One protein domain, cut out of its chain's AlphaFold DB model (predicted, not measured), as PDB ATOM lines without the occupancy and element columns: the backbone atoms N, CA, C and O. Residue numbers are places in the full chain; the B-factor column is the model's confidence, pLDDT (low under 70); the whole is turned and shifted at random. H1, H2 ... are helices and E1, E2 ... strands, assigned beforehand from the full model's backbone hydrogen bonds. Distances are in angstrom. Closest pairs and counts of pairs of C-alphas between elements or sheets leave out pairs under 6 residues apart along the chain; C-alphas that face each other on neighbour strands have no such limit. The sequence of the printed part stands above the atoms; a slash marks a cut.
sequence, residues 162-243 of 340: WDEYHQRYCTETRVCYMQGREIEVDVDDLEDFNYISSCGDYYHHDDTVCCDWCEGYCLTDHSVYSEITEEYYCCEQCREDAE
ATOM      1  N   TRP A 162      29.062  -8.181  -4.441       86.62
ATOM      2  CA  TRP A 162      27.831  -7.698  -5.066       86.62
ATOM      3  C   TRP A 162      27.908  -7.865  -6.579       86.62
ATOM      4  O   TRP A 162      28.675  -7.164  -7.237       86.62
ATOM      5  N   ASP A 163      27.067  -8.738  -7.124       88.81
ATOM      6  CA  ASP A 163      26.876  -8.877  -8.561       88.81
ATOM      7  C   ASP A 163      25.985  -7.736  -9.082       88.81
ATOM      8  O   ASP A 163      24.770  -7.695  -8.844       88.81
ATOM      9  N   GLU A 164      26.595  -6.792  -9.801       83.88
ATOM     10  CA  GLU A 164      25.909  -5.659 -10.414       83.88
ATOM     11  C   GLU A 164      25.035  -6.076 -11.605       83.88
ATOM     12  O   GLU A 164      24.016  -5.432 -11.856       83.88
ATOM     13  N   TYR A 165      25.363  -7.143 -12.327       89.94
ATOM     14  CA  TYR A 165      24.578  -7.575 -13.483       89.94
ATOM     15  C   TYR A 165      23.294  -8.300 -13.050       89.94
ATOM     16  O   TYR A 165      22.192  -7.911 -13.442       89.94
ATOM     17  N   HIS A 166      23.406  -9.277 -12.147       87.56
ATOM     18  CA  HIS A 166      22.270 -10.052 -11.634       87.56
ATOM     19  C   HIS A 166      21.542  -9.396 -10.455       87.56
ATOM     20  O   HIS A 166      20.476  -9.871 -10.054       87.56
ATOM     21  N   GLN A 167      22.084  -8.301  -9.908       88.06
ATOM     22  CA  GLN A 167      21.503  -7.541  -8.795       88.06
ATOM     23  C   GLN A 167      21.295  -8.404  -7.537       88.06
ATOM     24  O   GLN A 167      20.237  -8.360  -6.895       88.06
ATOM     25  N   ARG A 168      22.302  -9.212  -7.190       83.00
ATOM     26  CA  ARG A 168      22.285 -10.116  -6.031       83.00
ATOM     27  C   ARG A 168      23.649 -10.161  -5.338       83.00
ATOM     28  O   ARG A 168      24.667  -9.849  -5.938       83.00
ATOM     29  N   TYR A 169      23.660 -10.583  -4.078       84.12
ATOM     30  CA  TYR A 169      24.900 -10.938  -3.386       84.12
ATOM     31  C   TYR A 169      25.337 -12.356  -3.792       84.12
ATOM     32  O   TYR A 169      24.487 -13.245  -3.907       84.12
ATOM     33  N   CYS A 170      26.635 -12.556  -4.012       83.88
ATOM     34  CA  CYS A 170      27.268 -13.830  -4.366       83.88
ATOM     35  C   CYS A 170      28.586 -14.008  -3.598       83.88
ATOM     36  O   CYS A 170      28.979 -13.138  -2.835       83.88
ATOM     37  N   THR A 171      29.265 -15.145  -3.765       87.69
ATOM     38  CA  THR A 171      30.505 -15.436  -3.017       87.69
ATOM     39  C   THR A 171      31.713 -14.675  -3.562       87.69
ATOM     40  O   THR A 171      32.580 -14.271  -2.801       87.69
ATOM     41  N   GLU A 172      31.800 -14.503  -4.880       90.81
ATOM     42  CA  GLU A 172      32.942 -13.873  -5.543       90.81
ATOM     43  C   GLU A 172      32.464 -13.217  -6.841       90.81
ATOM     44  O   GLU A 172      31.669 -13.799  -7.583       90.81
ATOM     45  N   THR A 173      32.952 -12.009  -7.121       91.44
ATOM     46  CA  THR A 173      32.744 -11.337  -8.405       91.44
ATOM     47  C   THR A 173      34.051 -11.167  -9.155       91.44
ATOM     48  O   THR A 173      35.149 -11.217  -8.596       91.44
ATOM     49  N   ARG A 174      33.919 -10.930 -10.455       93.06
ATOM     50  CA  ARG A 174      34.988 -10.456 -11.323       93.06
ATOM     51  C   ARG A 174      34.507  -9.248 -12.118       93.06
ATOM     52  O   ARG A 174      33.366  -9.213 -12.580       93.06
ATOM     53  N   VAL A 175      35.438  -8.333 -12.381       93.25
ATOM     54  CA  VAL A 175      35.256  -7.244 -13.341       93.25
ATOM     55  C   VAL A 175      35.006  -7.806 -14.743       93.25
ATOM     56  O   VAL A 175      35.850  -8.493 -15.322       93.25
ATOM     57  N   CYS A 176      33.843  -7.477 -15.284       95.62
ATOM     58  CA  CYS A 176      33.450  -7.676 -16.671       95.62
ATOM     59  C   CYS A 176      33.115  -6.317 -17.298       95.62
ATOM     60  O   CYS A 176      33.002  -5.303 -16.606       95.62
ATOM     61  N   TYR A 177      32.938  -6.286 -18.615       91.94
ATOM     62  CA  TYR A 177      32.664  -5.059 -19.352       91.94
ATOM     63  C   TYR A 177      31.356  -5.169 -20.127       91.94
ATOM     64  O   TYR A 177      31.131  -6.139 -20.850       91.94
ATOM     65  N   MET A 178      30.507  -4.154 -19.988       90.00
ATOM     66  CA  MET A 178      29.250  -4.026 -20.722       90.00
ATOM     67  C   MET A 178      29.085  -2.580 -21.191       90.00
ATOM     68  O   MET A 178      29.145  -1.650 -20.384       90.00
ATOM     69  N   GLN A 179      28.886  -2.372 -22.491       87.88
ATOM     70  CA  GLN A 179      28.771  -1.067 -23.148       87.88
ATOM     71  C   GLN A 179      29.945  -0.130 -22.811       87.88
ATOM     72  O   GLN A 179      29.776   1.067 -22.566       87.88
ATOM     73  N   GLY A 180      31.155  -0.696 -22.737       83.94
ATOM     74  CA  GLY A 180      32.384   0.024 -22.388       83.94
ATOM     75  C   GLY A 180      32.500   0.443 -20.916       83.94
ATOM     76  O   GLY A 180      33.388   1.225 -20.578       83.94
ATOM     77  N   ARG A 181      31.621  -0.050 -20.034       84.75
ATOM     78  CA  ARG A 181      31.662   0.184 -18.586       84.75
ATOM     79  C   ARG A 181      32.088  -1.084 -17.842       84.75
ATOM     80  O   ARG A 181      31.581  -2.160 -18.134       84.75
ATOM     81  N   GLU A 182      32.950  -0.919 -16.841       91.50
ATOM     82  CA  GLU A 182      33.279  -1.956 -15.852       91.50
ATOM     83  C   GLU A 182      32.084  -2.240 -14.930       91.50
ATOM     84  O   GLU A 182      31.468  -1.309 -14.392       91.50
ATOM     85  N   ILE A 183      31.780  -3.524 -14.744       84.69
ATOM     86  CA  ILE A 183      30.745  -4.050 -13.850       84.69
ATOM     87  C   ILE A 183      31.275  -5.282 -13.107       84.69
ATOM     88  O   ILE A 183      32.034  -6.067 -13.666       84.69
ATOM     89  N   GLU A 184      30.882  -5.461 -11.850       90.81
ATOM     90  CA  GLU A 184      31.203  -6.660 -11.062       90.81
ATOM     91  C   GLU A 184      30.141  -7.736 -11.312       90.81
ATOM     92  O   GLU A 184      28.952  -7.461 -11.148       90.81
ATOM     93  N   VAL A 185      30.544  -8.943 -11.711       92.38
ATOM     94  CA  VAL A 185      29.625 -10.049 -12.042       92.38
ATOM     95  C   VAL A 185      30.045 -11.319 -11.312       92.38
ATOM     96  O   VAL A 185      31.242 -11.579 -11.183       92.38
ATOM     97  N   ASP A 186      29.074 -12.092 -10.827       95.12
ATOM     98  CA  ASP A 186      29.282 -13.370 -10.144       95.12
ATOM     99  C   ASP A 186      30.115 -14.323 -11.008       95.12
ATOM    100  O   ASP A 186      29.789 -14.588 -12.166       95.12
ATOM    101  N   VAL A 187      31.209 -14.845 -10.447       95.12
ATOM    102  CA  VAL A 187      32.121 -15.744 -11.173       95.12
ATOM    103  C   VAL A 187      31.456 -17.054 -11.595       95.12
ATOM    104  O   VAL A 187      31.915 -17.675 -12.557       95.12
ATOM    105  N   ASP A 188      30.387 -17.457 -10.900       95.00
ATOM    106  CA  ASP A 188      29.614 -18.665 -11.190       95.00
ATOM    107  C   ASP A 188      28.497 -18.431 -12.233       95.00
ATOM    108  O   ASP A 188      27.851 -19.395 -12.647       95.00
ATOM    109  N   ASP A 189      28.270 -17.187 -12.680       95.06
ATOM    110  CA  ASP A 189      27.153 -16.794 -13.558       95.06
ATOM    111  C   ASP A 189      27.640 -15.869 -14.697       95.06
ATOM    112  O   ASP A 189      27.277 -14.704 -14.805       95.06
ATOM    113  N   LEU A 190      28.539 -16.369 -15.550       96.06
ATOM    114  CA  LEU A 190      29.140 -15.596 -16.656       96.06
ATOM    115  C   LEU A 190      28.629 -16.010 -18.037       96.06
ATOM    116  O   LEU A 190      29.306 -15.794 -19.039       96.06
ATOM    117  N   GLU A 191      27.451 -16.628 -18.101       95.31
ATOM    118  CA  GLU A 191      26.905 -17.195 -19.339       95.31
ATOM    119  C   GLU A 191      26.656 -16.142 -20.429       95.31
ATOM    120  O   GLU A 191      26.729 -16.482 -21.605       95.31
ATOM    121  N   ASP A 192      26.421 -14.882 -20.044       96.50
ATOM    122  CA  ASP A 192      26.192 -13.748 -20.952       96.50
ATOM    123  C   ASP A 192      27.486 -13.006 -21.361       96.50
ATOM    124  O   ASP A 192      27.438 -11.949 -22.000       96.50
ATOM    125  N   PHE A 193      28.659 -13.530 -20.978       97.00
ATOM    126  CA  PHE A 193      29.950 -12.875 -21.174       97.00
ATOM    127  C   PHE A 193      30.957 -13.763 -21.910       97.00
ATOM    128  O   PHE A 193      31.276 -14.878 -21.501       97.00
ATOM    129  N   ASN A 194      31.576 -13.198 -22.944       96.44
ATOM    130  CA  ASN A 194      32.655 -13.822 -23.696       96.44
ATOM    131  C   ASN A 194      34.022 -13.372 -23.179       96.44
ATOM    132  O   ASN A 194      34.294 -12.179 -23.025       96.44
ATOM    133  N   TYR A 195      34.929 -14.327 -22.976       95.38
ATOM    134  CA  TYR A 195      36.325 -14.020 -22.677       95.38
ATOM    135  C   TYR A 195      37.090 -13.657 -23.952       95.38
ATOM    136  O   TYR A 195      37.217 -14.474 -24.871       95.38
ATOM    137  N   ILE A 196      37.669 -12.459 -23.984       93.44
ATOM    138  CA  ILE A 196      38.495 -11.998 -25.100       93.44
ATOM    139  C   ILE A 196      39.966 -12.115 -24.707       93.44
ATOM    140  O   ILE A 196      40.508 -11.287 -23.976       93.44
ATOM    141  N   SER A 197      40.646 -13.127 -25.254       88.19
ATOM    142  CA  SER A 197      42.049 -13.431 -24.924       88.19
ATOM    143  C   SER A 197      43.023 -12.276 -25.187       88.19
ATOM    144  O   SER A 197      44.014 -12.149 -24.473       88.19
ATOM    145  N   SER A 198      42.774 -11.442 -26.203       85.88
ATOM    146  CA  SER A 198      43.632 -10.293 -26.532       85.88
ATOM    147  C   SER A 198      43.502  -9.138 -25.536       85.88
ATOM    148  O   SER A 198      44.460  -8.386 -25.357       85.88
ATOM    149  N   CYS A 199      42.347  -9.013 -24.883       87.50
ATOM    150  CA  CYS A 199      42.088  -8.033 -23.831       87.50
ATOM    151  C   CYS A 199      42.449  -8.586 -22.446       87.50
ATOM    152  O   CYS A 199      42.877  -7.829 -21.585       87.50
ATOM    153  N   GLY A 200      42.326  -9.902 -22.256       91.50
ATOM    154  CA  GLY A 200      42.536 -10.561 -20.968       91.50
ATOM    155  C   GLY A 200      41.330 -10.487 -20.028       91.50
ATOM    156  O   GLY A 200      41.482 -10.806 -18.855       91.50
ATOM    157  N   ASP A 201      40.154 -10.111 -20.542       95.31
ATOM    158  CA  ASP A 201      38.959  -9.779 -19.758       95.31
ATOM    159  C   ASP A 201      37.664 -10.323 -20.399       95.31
ATOM    160  O   ASP A 201      37.668 -10.809 -21.536       95.31
ATOM    161  N   TYR A 202      36.555 -10.245 -19.653       96.19
ATOM    162  CA  TYR A 202      35.214 -10.693 -20.052       96.19
ATOM    163  C   TYR A 202      34.350  -9.526 -20.531       96.19
ATOM    164  O   TYR A 202      34.265  -8.500 -19.857       96.19
ATOM    165  N   TYR A 203      33.673  -9.707 -21.662       96.19
ATOM    166  CA  TYR A 203      32.828  -8.696 -22.296       96.19
ATOM    167  C   TYR A 203      31.445  -9.269 -22.587       96.19
ATOM    168  O   TYR A 203      31.330 -10.421 -22.999       96.19
ATOM    169  N   HIS A 204      30.405  -8.475 -22.356       97.06
ATOM    170  CA  HIS A 204      29.025  -8.888 -22.587       97.06
ATOM    171  C   HIS A 204      28.799  -9.236 -24.064       97.06
ATOM    172  O   HIS A 204      29.362  -8.586 -24.944       97.06
ATOM    173  N   HIS A 205      27.952 -10.229 -24.345       95.56
ATOM    174  CA  HIS A 205      27.683 -10.718 -25.701       95.56
ATOM    175  C   HIS A 205      27.408  -9.609 -26.724       95.56
ATOM    176  O   HIS A 205      27.983  -9.639 -27.810       95.56
ATOM    177  N   ASP A 206      26.610  -8.606 -26.351       94.75
ATOM    178  CA  ASP A 206      26.254  -7.470 -27.217       94.75
ATOM    179  C   ASP A 206      27.459  -6.628 -27.687       94.75
ATOM    180  O   ASP A 206      27.387  -5.975 -28.729       94.75
ATOM    181  N   ASP A 207      28.569  -6.641 -26.946       94.62
ATOM    182  CA  ASP A 207      29.786  -5.885 -27.271       94.62
ATOM    183  C   ASP A 207      30.827  -6.734 -28.019       94.62
ATOM    184  O   ASP A 207      31.937  -6.266 -28.302       94.62
ATOM    185  N   THR A 208      30.496  -7.993 -28.317       95.44
ATOM    186  CA  THR A 208      31.431  -8.962 -28.887       95.44
ATOM    187  C   THR A 208      30.937  -9.571 -30.188       95.44
ATOM    188  O   THR A 208      29.743  -9.713 -30.432       95.44
ATOM    189  N   VAL A 209      31.895  -9.993 -31.006       94.81
ATOM    190  CA  VAL A 209      31.679 -10.703 -32.264       94.81
ATOM    191  C   VAL A 209      32.553 -11.952 -32.281       94.81
ATOM    192  O   VAL A 209      33.735 -11.894 -31.923       94.81
ATOM    193  N   CYS A 210      31.970 -13.082 -32.684       95.06
ATOM    194  CA  CYS A 210      32.705 -14.317 -32.939       95.06
ATOM    195  C   CYS A 210      33.350 -14.244 -34.326       95.06
ATOM    196  O   CYS A 210      32.679 -13.913 -35.295       95.06
ATOM    197  N   CYS A 211      34.643 -14.534 -34.420       95.31
ATOM    198  CA  CYS A 211      35.350 -14.595 -35.694       95.31
ATOM    199  C   CYS A 211      35.079 -15.930 -36.395       95.31
ATOM    200  O   CYS A 211      35.483 -16.971 -35.876       95.31
ATOM    201  N   ASP A 212      34.522 -15.907 -37.607       91.56
ATOM    202  CA  ASP A 212      34.189 -17.138 -38.349       91.56
ATOM    203  C   ASP A 212      35.399 -17.941 -38.839       91.56
ATOM    204  O   ASP A 212      35.270 -19.096 -39.237       91.56
ATOM    205  N   TRP A 213      36.597 -17.354 -38.801       94.88
ATOM    206  CA  TRP A 213      37.819 -18.064 -39.178       94.88
ATOM    207  C   TRP A 213      38.459 -18.826 -38.015       94.88
ATOM    208  O   TRP A 213      38.847 -19.983 -38.160       94.88
ATOM    209  N   CYS A 214      38.627 -18.168 -36.865       94.50
ATOM    210  CA  CYS A 214      39.375 -18.725 -35.732       94.50
ATOM    211  C   CYS A 214      38.503 -19.099 -34.529       94.50
ATOM    212  O   CYS A 214      39.048 -19.561 -33.528       94.50
ATOM    213  N   GLU A 215      37.190 -18.864 -34.614       93.38
ATOM    214  CA  GLU A 215      36.191 -19.098 -33.559       93.38
ATOM    215  C   GLU A 215      36.466 -18.314 -32.258       93.38
ATOM    216  O   GLU A 215      35.895 -18.586 -31.202       93.38
ATOM    217  N   GLY A 216      37.371 -17.334 -32.311       93.50
ATOM    218  CA  GLY A 216      37.707 -16.461 -31.194       93.50
ATOM    219  C   GLY A 216      36.820 -15.220 -31.146       93.50
ATOM    220  O   GLY A 216      36.443 -14.678 -32.183       93.50
ATOM    221  N   TYR A 217      36.556 -14.721 -29.940       95.00
ATOM    222  CA  TYR A 217      35.807 -13.481 -29.748       95.00
ATOM    223  C   TYR A 217      36.697 -12.242 -29.839       95.00
ATOM    224  O   TYR A 217      37.836 -12.224 -29.363       95.00
ATOM    225  N   CYS A 218      36.143 -11.186 -30.421       93.94
ATOM    226  CA  CYS A 218      36.714  -9.845 -30.449       93.94
ATOM    227  C   CYS A 218      35.637  -8.806 -30.131       93.94
ATOM    228  O   CYS A 218      34.448  -9.113 -30.134       93.94
ATOM    229  N   LEU A 219      36.058  -7.580 -29.829       93.88
ATOM    230  CA  LEU A 219      35.130  -6.472 -29.626       93.88
ATOM    231  C   LEU A 219      34.492  -6.076 -30.954       93.88
ATOM    232  O   LEU A 219      35.205  -5.971 -31.953       93.88
ATOM    233  N   THR A 220      33.194  -5.777 -30.942       91.62
ATOM    234  CA  THR A 220      32.448  -5.357 -32.138       91.62
ATOM    235  C   THR A 220      33.139  -4.189 -32.848       91.62
ATOM    236  O   THR A 220      33.363  -4.250 -34.056       91.62
ATOM    237  N   ASP A 221      33.597  -3.186 -32.093       90.12
ATOM    238  CA  ASP A 221      34.297  -2.003 -32.621       90.12
ATOM    239  C   ASP A 221      35.691  -2.298 -33.217       90.12
ATOM    240  O   ASP A 221      36.244  -1.471 -33.942       90.12
ATOM    241  N   HIS A 222      36.278  -3.458 -32.916       90.56
ATOM    242  CA  HIS A 222      37.578  -3.893 -33.443       90.56
ATOM    243  C   HIS A 222      37.460  -4.996 -34.500       90.56
ATOM    244  O   HIS A 222      38.480  -5.455 -35.016       90.56
ATOM    245  N   SER A 223      36.238  -5.434 -34.800       93.69
ATOM    246  CA  SER A 223      35.987  -6.428 -35.830       93.69
ATOM    247  C   SER A 223      36.176  -5.829 -37.225       93.69
ATOM    248  O   SER A 223      36.023  -4.626 -37.452       93.69
ATOM    249  N   VAL A 224      36.529  -6.687 -38.174       95.38
ATOM    250  CA  VAL A 224      36.685  -6.335 -39.583       95.38
ATOM    251  C   VAL A 224      35.653  -7.110 -40.385       95.38
ATOM    252  O   VAL A 224      35.626  -8.334 -40.333       95.38
ATOM    253  N   TYR A 225      34.819  -6.397 -41.134       96.19
ATOM    254  CA  TYR A 225      33.824  -6.994 -42.020       96.19
ATOM    255  C   TYR A 225      34.434  -7.363 -43.381       96.19
ATOM    256  O   TYR A 225      35.287  -6.627 -43.886       96.19
ATOM    257  N   SER A 226      33.988  -8.468 -43.981       96.50
ATOM    258  CA  SER A 226      34.285  -8.830 -45.372       96.50
ATOM    259  C   SER A 226      33.031  -8.761 -46.231       96.50
ATOM    260  O   SER A 226      32.015  -9.358 -45.896       96.50
ATOM    261  N   GLU A 227      33.126  -8.107 -47.385       96.19
ATOM    262  CA  GLU A 227      32.058  -8.126 -48.394       96.19
ATOM    263  C   GLU A 227      32.028  -9.437 -49.199       96.19
ATOM    264  O   GLU A 227      31.016  -9.741 -49.811       96.19
ATOM    265  N   ILE A 228      33.119 -10.215 -49.208       94.44
ATOM    266  CA  ILE A 228      33.209 -11.471 -49.975       94.44
ATOM    267  C   ILE A 228      32.543 -12.618 -49.223       94.44
ATOM    268  O   ILE A 228      31.869 -13.447 -49.824       94.44
ATOM    269  N   THR A 229      32.766 -12.701 -47.913       94.81
ATOM    270  CA  THR A 229      32.154 -13.745 -47.083       94.81
ATOM    271  C   THR A 229      30.887 -13.274 -46.379       94.81
ATOM    272  O   THR A 229      30.164 -14.115 -45.867       94.81
ATOM    273  N   GLU A 230      30.621 -11.963 -46.373       95.69
ATOM    274  CA  GLU A 230      29.535 -11.294 -45.643       95.69
ATOM    275  C   GLU A 230      29.598 -11.446 -44.111       95.69
ATOM    276  O   GLU A 230      28.600 -11.225 -43.425       95.69
ATOM    277  N   GLU A 231      30.779 -11.749 -43.569       95.56
ATOM    278  CA  GLU A 231      30.989 -12.055 -42.151       95.56
ATOM    279  C   GLU A 231      32.005 -11.118 -41.468       95.56
ATOM    280  O   GLU A 231      32.683 -10.301 -42.106       95.56
ATOM    281  N   TYR A 232      32.126 -11.242 -40.141       94.81
ATOM    282  CA  TYR A 232      33.030 -10.445 -39.310       94.81
ATOM    283  C   TYR A 232      34.212 -11.253 -38.761       94.81
ATOM    284  O   TYR A 232      34.094 -12.395 -38.320       94.81
ATOM    285  N   TYR A 233      35.376 -10.606 -38.706       96.44
ATOM    286  CA  TYR A 233      36.643 -11.229 -38.335       96.44
ATOM    287  C   TYR A 233      37.377 -10.441 -37.257       96.44
ATOM    288  O   TYR A 233      37.313  -9.214 -37.199       96.44
ATOM    289  N   CYS A 234      38.144 -11.141 -36.420       94.50
ATOM    290  CA  CYS A 234      38.888 -10.513 -35.325       94.50
ATOM    291  C   CYS A 234      40.126  -9.723 -35.771       94.50
ATOM    292  O   CYS A 234      40.678  -8.954 -34.984       94.50
ATOM    293  N   CYS A 235      40.600  -9.936 -37.000       93.75
ATOM    294  CA  CYS A 235      41.723  -9.211 -37.580       93.75
ATOM    295  C   CYS A 235      41.769  -9.367 -39.105       93.75
ATOM    296  O   CYS A 235      41.166 -10.284 -39.667       93.75
ATOM    297  N   GLU A 236      42.566  -8.510 -39.749       95.56
ATOM    298  CA  GLU A 236      42.767  -8.510 -41.203       95.56
ATOM    299  C   GLU A 236      43.247  -9.867 -41.731       95.56
ATOM    300  O   GLU A 236      42.739 -10.345 -42.734       95.56
ATOM    301  N   GLN A 237      44.162 -10.532 -41.017       96.25
ATOM    302  CA  GLN A 237      44.687 -11.832 -41.442       96.25
ATOM    303  C   GLN A 237      43.591 -12.904 -41.491       96.25
ATOM    304  O   GLN A 237      43.517 -13.655 -42.454       96.25
ATOM    305  N   CYS A 238      42.725 -12.966 -40.471       96.50
ATOM    306  CA  CYS A 238      41.611 -13.918 -40.459       96.50
ATOM    307  C   CYS A 238      40.635 -13.643 -41.607       96.50
ATOM    308  O   CYS A 238      40.142 -14.587 -42.217       96.50
ATOM    309  N   ARG A 239      40.393 -12.362 -41.917       97.12
ATOM    310  CA  ARG A 239      39.571 -11.963 -43.061       97.12
ATOM    311  C   ARG A 239      40.203 -12.422 -44.374       97.12
ATOM    312  O   ARG A 239      39.548 -13.095 -45.154       97.12
ATOM    313  N   GLU A 240      41.470 -12.091 -44.609       97.12
ATOM    314  CA  GLU A 240      42.189 -12.437 -45.842       97.12
ATOM    315  C   GLU A 240      42.286 -13.953 -46.056       97.12
ATOM    316  O   GLU A 240      42.085 -14.431 -47.176       97.12
ATOM    317  N   ASP A 241      42.550 -14.717 -44.993       96.88
ATOM    318  CA  ASP A 241      42.591 -16.179 -45.051       96.88
ATOM    319  C   ASP A 241      41.205 -16.761 -45.383       96.88
ATOM    320  O   ASP A 241      41.088 -17.641 -46.243       96.88
ATOM    321  N   ALA A 242      40.145 -16.232 -44.758       96.38
ATOM    322  CA  ALA A 242      38.770 -16.649 -45.019       96.38
ATOM    323  C   ALA A 242      38.316 -16.298 -46.442       96.38
ATOM    324  O   ALA A 242      37.762 -17.151 -47.132       96.38
ATOM    325  N   GLU A 243      38.598 -15.083 -46.916       97.19
ATOM    326  CA  GLU A 243      38.301 -14.646 -48.284       97.19
ATOM    327  C   GLU A 243      39.049 -15.480 -49.325       97.19
ATOM    328  O   GLU A 243      38.478 -15.848 -50.352       97.19
TER     329      GLU A 243
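AT A GLANCE: This is residues 162 to 243 of the 340 residues of the protein "Conserved domain protein" of Bacteroides fluxus YIT 12057 (UniProt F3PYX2). The domain is a rod of small parts set one after another along its length: a strongly twisted sheet made of two hairpins, E2 with E3 and E4 with E5, then a small hairpin of E6 and E7 beside E4, and beyond it a long loop and the short helix H1 at the far end. At the opposite end, residues 162 to 170 fold back on themselves in a small turn that ends with E1. The printed part has 82 residues, with seven named strands followed by one named helix in the order E1 E2 E3 E4 E5 E6 E7 H1; the larger sheet runs E3 E2 E5 E4 and is mixed, and E6 and E7 are antiparallel. The class is mixed, helices and strands, with under half of the residues in named elements. The whole is loose, with a radius of gyration of the C-alphas of 14.7 A and spans of 47 by 18 by 17 A.

IN THESE COORDINATES: In the larger sheet, E2 is residues 173 to 178, 14.7 A long, and E3 is residues 181 to 186, 16.1 A long. E4 is residues 193 to 196 and E5 residues 201 to 204, 10.4 A long. E6 is residues 208 to 210 and E7 residues 217 to 219. E1, residues 168 to 170, begins at C-alpha 168 (22.285, -10.116, -6.031). H1, residues 236 to 243, is 10.4 A long and ends at C-alpha 243 (38.301, -14.646, -48.284).

HOW THE PARTS SIT: E2 and E5 are parallel inner strands, at 56 degrees, with N 177 and O 202 2.9 A apart, within hydrogen-bond range. E3, an edge strand, is antiparallel to E2, with N 176 and O 183 at 2.8 A. E4, the other edge strand, is antiparallel to E5, with N 194 and O 203 at 2.8 A. The closest C-alphas of E4 and E7, those of Ile 196 and Tyr 217, are 5.6 A apart. In the hairpin E6 and E7, N 209 and O 218 are 2.8 A apart. E1 pairs with no named strand, but residues 168 to 169 of E1 pair antiparallel with residues 162 to 163. H1 is not on the larger sheet; every O i to N i+4 pair in it is within hydrogen-bond range.

THE WHOLE: The two C-alphas farthest apart, those of Tyr 169 and Ile 228, are 47.3 A apart. The printed part has no cut. The link E7 to H1 is long, 16 residues, and within it residues 224 to 225 pair antiparallel with residues 232 to 233. The mean pLDDT of the printed part is 92.8, and no printed residue is under 70.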